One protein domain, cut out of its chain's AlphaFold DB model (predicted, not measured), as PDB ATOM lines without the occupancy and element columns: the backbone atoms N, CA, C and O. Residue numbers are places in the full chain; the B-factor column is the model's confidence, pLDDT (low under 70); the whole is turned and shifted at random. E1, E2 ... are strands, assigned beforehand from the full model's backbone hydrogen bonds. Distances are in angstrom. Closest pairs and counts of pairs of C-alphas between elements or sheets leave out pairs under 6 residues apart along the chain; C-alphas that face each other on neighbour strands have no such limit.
ATOM      1  N   ILE A   2     -42.729  50.248  17.831       83.69
ATOM      2  CA  ILE A   2     -42.716  49.983  16.372       83.69
ATOM      3  C   ILE A   2     -44.115  49.656  15.831       83.69
ATOM      4  O   ILE A   2     -44.924  49.044  16.526       83.69
ATOM      5  N   CYS A   3     -44.382  50.033  14.585       85.00
ATOM      6  CA  CYS A   3     -45.584  49.663  13.844       85.00
ATOM      7  C   CYS A   3     -45.562  48.174  13.478       85.00
ATOM      8  O   CYS A   3     -44.526  47.664  13.031       85.00
ATOM      9  N   ALA A   4     -46.694  47.498  13.629       87.69
ATOM     10  CA  ALA A   4     -46.895  46.140  13.154       87.69
ATOM     11  C   ALA A   4     -48.273  45.949  12.540       87.69
ATOM     12  O   ALA A   4     -49.201  46.732  12.745       87.69
ATOM     13  N   GLU A   5     -48.393  44.845  11.822       86.12
ATOM     14  CA  GLU A   5     -49.625  44.388  11.207       86.12
ATOM     15  C   GLU A   5     -49.951  42.966  11.663       86.12
ATOM     16  O   GLU A   5     -49.065  42.151  11.941       86.12
ATOM     17  N   VAL A   6     -51.248  42.678  11.771       85.69
ATOM     18  CA  VAL A   6     -51.736  41.328  12.044       85.69
ATOM     19  C   VAL A   6     -51.886  40.616  10.712       85.69
ATOM     20  O   VAL A   6     -52.645  41.049   9.844       85.69
ATOM     21  N   ASN A   7     -51.191  39.497  10.552       81.44
ATOM     22  CA  ASN A   7     -51.368  38.644   9.393       81.44
ATOM     23  C   ASN A   7     -52.765  37.999   9.444       81.44
ATOM     24  O   ASN A   7     -53.043  37.167  10.310       81.44
ATOM     25  N   ALA A   8     -53.635  38.373   8.502       78.62
ATOM     26  CA  ALA A   8     -55.046  37.977   8.480       78.62
ATOM     27  C   ALA A   8     -55.281  36.454   8.426       78.62
ATOM     28  O   ALA A   8     -56.361  35.987   8.774       78.62
ATOM     29  N   THR A   9     -54.283  35.676   8.005       83.44
ATOM     30  CA  THR A   9     -54.397  34.226   7.800       83.44
ATOM     31  C   THR A   9     -53.855  33.410   8.971       83.44
ATOM     32  O   THR A   9     -54.289  32.282   9.185       83.44
ATOM     33  N   THR A  10     -52.894  33.950   9.721       82.56
ATOM     34  CA  THR A  10     -52.193  33.228  10.804       82.56
ATOM     35  C   THR A  10     -52.420  33.836  12.184       82.56
ATOM     36  O   THR A  10     -52.098  33.203  13.185       82.56
ATOM     37  N   GLY A  11     -52.942  35.064  12.257       80.62
ATOM     38  CA  GLY A  11     -53.044  35.824  13.504       80.62
ATOM     39  C   GLY A  11     -51.688  36.252  14.076       80.62
ATOM     40  O   GLY A  11     -51.639  36.824  15.162       80.62
ATOM     41  N   ALA A  12     -50.584  35.984  13.370       82.75
ATOM     42  CA  ALA A  12     -49.255  36.394  13.789       82.75
ATOM     43  C   ALA A  12     -49.107  37.918  13.676       82.75
ATOM     44  O   ALA A  12     -49.544  38.522  12.697       82.75
ATOM     45  N   ILE A  13     -48.464  38.524  14.674       83.44
ATOM     46  CA  ILE A  13     -48.107  39.943  14.656       83.44
ATOM     47  C   ILE A  13     -46.700  40.059  14.078       83.44
ATOM     48  O   ILE A  13     -45.749  39.524  14.655       83.44
ATOM     49  N   THR A  14     -46.560  40.750  12.951       84.00
ATOM     50  CA  THR A  14     -45.269  40.958  12.284       84.00
ATOM     51  C   THR A  14     -44.938  42.443  12.182       84.00
ATOM     52  O   THR A  14     -45.833  43.244  11.904       84.00
ATOM     53  N   PRO A  15     -43.671  42.839  12.407       80.50
ATOM     54  CA  PRO A  15     -43.272  44.236  12.297       80.50
ATOM     55  C   PRO A  15     -43.449  44.727  10.860       80.50
ATOM     56  O   PRO A  15     -43.070  44.038   9.911       80.50
ATOM     57  N   THR A  16     -44.000  45.929  10.702       80.94
ATOM     58  CA  THR A  16     -44.176  46.535   9.383       80.94
ATOM     59  C   THR A  16     -42.801  46.908   8.817       80.94
ATOM     60  O   THR A  16     -42.033  47.595   9.504       80.94
ATOM     61  N   PRO A  17     -42.470  46.502   7.576       73.69
ATOM     62  CA  PRO A  17     -41.146  46.728   6.994       73.69
ATOM     63  C   PRO A  17     -40.831  48.211   6.741       73.69
ATOM     64  O   PRO A  17     -39.664  48.592   6.740       73.69
ATOM     65  N   ALA A  18     -41.851  49.057   6.571       79.75
ATOM     66  CA  ALA A  18     -41.715  50.508   6.517       79.75
ATOM     67  C   ALA A  18     -42.258  51.121   7.814       79.75
ATOM     68  O   ALA A  18     -43.463  51.104   8.054       79.75
ATOM     69  N   GLN A  19     -41.370  51.651   8.657       82.12
ATOM     70  CA  GLN A  19     -41.778  52.351   9.874       82.12
ATOM     71  C   GLN A  19     -42.164  53.799   9.537       82.12
ATOM     72  O   GLN A  19     -41.319  54.543   9.031       82.12
ATOM     73  N   PRO A  20     -43.415  54.218   9.792       78.88
ATOM     74  CA  PRO A  20     -43.808  55.610   9.638       78.88
ATOM     75  C   PRO A  20     -43.174  56.475  10.738       78.88
ATOM     76  O   PRO A  20     -42.901  56.004  11.841       78.88
ATOM     77  N   ALA A  21     -42.959  57.760  10.444       77.25
ATOM     78  CA  ALA A  21     -42.473  58.730  11.434       77.25
ATOM     79  C   ALA A  21     -43.516  59.043  12.525       77.25
ATOM     80  O   ALA A  21     -43.160  59.521  13.598       77.25
ATOM     81  N   ASP A  22     -44.790  58.762  12.244       78.44
ATOM     82  CA  ASP A  22     -45.912  58.886  13.167       78.44
ATOM     83  C   ASP A  22     -46.611  57.527  13.304       78.44
ATOM     84  O   ASP A  22     -46.986  56.908  12.307       78.44
ATOM     85  N   LEU A  23     -46.775  57.059  14.542       76.88
ATOM     86  CA  LEU A  23     -47.416  55.782  14.856       76.88
ATOM     87  C   LEU A  23     -48.944  55.910  14.993       76.88
ATOM     88  O   LEU A  23     -49.613  54.896  15.183       76.88
ATOM     89  N   ALA A  24     -49.518  57.114  14.869       77.31
ATOM     90  CA  ALA A  24     -50.963  57.340  14.990       77.31
ATOM     91  C   ALA A  24     -51.802  56.597  13.934       77.31
ATOM     92  O   ALA A  24     -52.981  56.330  14.155       77.31
ATOM     93  N   THR A  25     -51.206  56.251  12.791       79.12
ATOM     94  CA  THR A  25     -51.866  55.509  11.704       79.12
ATOM     95  C   THR A  25     -51.617  54.001  11.765       79.12
ATOM     96  O   THR A  25     -52.145  53.259  10.935       79.12
ATOM     97  N   CYS A  26     -50.833  53.526  12.739       79.81
ATOM     98  CA  CYS A  26     -50.508  52.113  12.873       79.81
ATOM     99  C   CYS A  26     -51.695  51.313  13.420       79.81
ATOM    100  O   CYS A  26     -52.223  51.658  14.478       79.81
ATOM    101  N   PRO A  27     -52.079  50.201  12.768       77.06
ATOM    102  CA  PRO A  27     -53.153  49.347  13.267       77.06
ATOM    103  C   PRO A  27     -52.752  48.635  14.565       77.06
ATOM    104  O   PRO A  27     -53.589  48.427  15.440       77.06
ATOM    105  N   VAL A  28     -51.472  48.275  14.704       79.81
ATOM    106  CA  VAL A  28     -50.898  47.700  15.922       79.81
ATOM    107  C   VAL A  28     -49.559  48.369  16.208       79.81
ATOM    108  O   VAL A  28     -48.745  48.577  15.308       79.81
ATOM    109  N   VAL A  29     -49.314  48.682  17.480       82.44
ATOM    110  CA  VAL A  29     -48.042  49.227  17.957       82.44
ATOM    111  C   VAL A  29     -47.432  48.254  18.957       82.44
ATOM    112  O   VAL A  29     -48.035  47.959  19.989       82.44
ATOM    113  N   LEU A  30     -46.223  47.761  18.675       78.44
ATOM    114  CA  LEU A  30     -45.450  47.002  19.654       78.44
ATOM    115  C   LEU A  30     -44.697  47.973  20.552       78.44
ATOM    116  O   LEU A  30     -43.863  48.772  20.111       78.44
ATOM    117  N   VAL A  31     -44.975  47.844  21.839       77.25
ATOM    118  CA  VAL A  31     -44.319  48.575  22.912       77.25
ATOM    119  C   VAL A  31     -43.426  47.583  23.651       77.25
ATOM    120  O   VAL A  31     -43.889  46.538  24.102       77.25
ATOM    121  N   THR A  32     -42.130  47.872  23.740       71.50
ATOM    122  CA  THR A  32     -41.210  47.066  24.550       71.50
ATOM    123  C   THR A  32     -41.443  47.348  26.034       71.50
ATOM    124  O   THR A  32     -41.892  48.432  26.401       71.50
ATOM    125  N   GLY A  33     -41.086  46.403  26.909       65.88
ATOM    126  CA  GLY A  33     -41.241  46.545  28.367       65.88
ATOM    127  C   GLY A  33     -40.642  47.830  28.959       65.88
ATOM    128  O   GLY A  33     -41.170  48.358  29.929       65.88
ATOM    129  N   SER A  34     -39.582  48.368  28.350       66.62
ATOM    130  CA  SER A  34     -38.953  49.640  28.737       66.62
ATOM    131  C   SER A  34     -39.808  50.875  28.437       66.62
ATOM    132  O   SER A  34     -39.668  51.894  29.097       66.62
ATOM    133  N   GLU A  35     -40.682  50.794  27.436       66.88
ATOM    134  CA  GLU A  35     -41.523  51.900  26.967       66.88
ATOM    135  C   GLU A  35     -42.910  51.858  27.633       66.88
ATOM    136  O   GLU A  35     -43.651  52.838  27.582       66.88
ATOM    137  N   LEU A  36     -43.259  50.747  28.302       64.94
ATOM    138  CA  LEU A  36     -44.512  50.596  29.050       64.94
ATOM    139  C   LEU A  36     -44.662  51.650  30.155       64.94
ATOM    140  O   LEU A  36     -45.780  52.078  30.428       64.94
ATOM    141  N   SER A  37     -43.561  52.113  30.759       61.34
ATOM    142  CA  SER A  37     -43.603  53.168  31.781       61.34
ATOM    143  C   SER A  37     -44.067  54.524  31.239       61.34
ATOM    144  O   SER A  37     -44.433  55.393  32.025       61.34
ATOM    145  N   ALA A  38     -44.038  54.720  29.916       62.47
ATOM    146  CA  ALA A  38     -44.472  55.947  29.251       62.47
ATOM    147  C   ALA A  38     -45.928  55.881  28.746       62.47
ATOM    148  O   ALA A  38     -46.471  56.895  28.311       62.47
ATOM    149  N   VAL A  39     -46.581  54.712  28.799       66.75
ATOM    150  CA  VAL A  39     -47.956  54.535  28.311       66.75
ATOM    151  C   VAL A  39     -48.949  54.904  29.416       66.75
ATOM    152  O   VAL A  39     -49.284  54.095  30.275       66.75
ATOM    153  N   THR A  40     -49.467  56.131  29.385       56.00
ATOM    154  CA  THR A  40     -50.365  56.684  30.421       56.00
ATOM    155  C   THR A  40     -51.857  56.380  30.210       56.00
ATOM    156  O   THR A  40     -52.710  57.105  30.715       56.00
ATOM    157  N   GLY A  41     -52.201  55.336  29.450       57.16
ATOM    158  CA  GLY A  41     -53.594  55.044  29.063       57.16
ATOM    159  C   GLY A  41     -54.039  53.594  29.234       57.16
ATOM    160  O   GLY A  41     -55.208  53.290  29.018       57.16
ATOM    161  N   ILE A  42     -53.130  52.696  29.620       58.84
ATOM    162  CA  ILE A  42     -53.420  51.270  29.787       58.84
ATOM    163  C   ILE A  42     -52.962  50.885  31.187       58.84
ATOM    164  O   ILE A  42     -51.773  50.945  31.498       58.84
ATOM    165  N   ALA A  43     -53.909  50.511  32.047       59.44
ATOM    166  CA  ALA A  43     -53.593  49.953  33.353       59.44
ATOM    167  C   ALA A  43     -53.046  48.536  33.148       59.44
ATOM    168  O   ALA A  43     -53.800  47.566  33.079       59.44
ATOM    169  N   PHE A  44     -51.730  48.422  32.987       59.41
ATOM    170  CA  PHE A  44     -51.079  47.124  33.045       59.41
ATOM    171  C   PHE A  44     -51.067  46.662  34.505       59.41
ATOM    172  O   PHE A  44     -50.630  47.431  35.366       59.41
ATOM    173  N   PRO A  45     -51.545  45.438  34.802       64.06
ATOM    174  CA  PRO A  45     -51.401  44.877  36.134       64.06
ATOM    175  C   PRO A  45     -49.918  44.873  36.499       64.06
ATOM    176  O   PRO A  45     -49.059  44.512  35.683       64.06
TER     177      PRO A  45
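Overview. This is residues 2 to 45 of the 83 residues of an uncharacterized protein of Variovorax paradoxus (UniProt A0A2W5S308). With little regular structure, this is a small, staggered three-stranded sheet with E1 in the middle; the turn at residues 7 to 12 sticks out, and a long unnamed tail, residues 31 to 45, runs away from the sheet. The printed part has 44 residues, 11 of them in strands E1, E2 and E3, with no named helix. The class is all strand, the sheet order E2, E1, E3, antiparallel. It is loose, with a radius of gyration of the C-alphas of 11.8 A and spans of 30 by 25 by 16 A.

Along the chain. E1, residues 2 to 6, starts at C-alpha 2 (-42.716, 49.983, 16.372) and is 13.2 A long. E2 is residues 13 to 15, 6.9 A. E3, residues 28 to 30, 6.6 A, ends at C-alpha 30 (-45.450, 47.002, 19.654).

Arrangement. E1 and E2 form a hairpin at 140 degrees, N 5 and O 14 being 3.0 A apart. E1 pairs with E3 over residues 2 to 4, antiparallel, N 2 to O 30 2.9 A. E2 and E3, the edge strands, are only just apart, closest 8.2 A.

Size, cuts and confidence. The C-alphas of Thr 9 and Ser 37 are farthest apart, 32.4 A. The printed part has no cut. The E2 to E3 link is long. Residues 33 to 45 have pLDDT under 70.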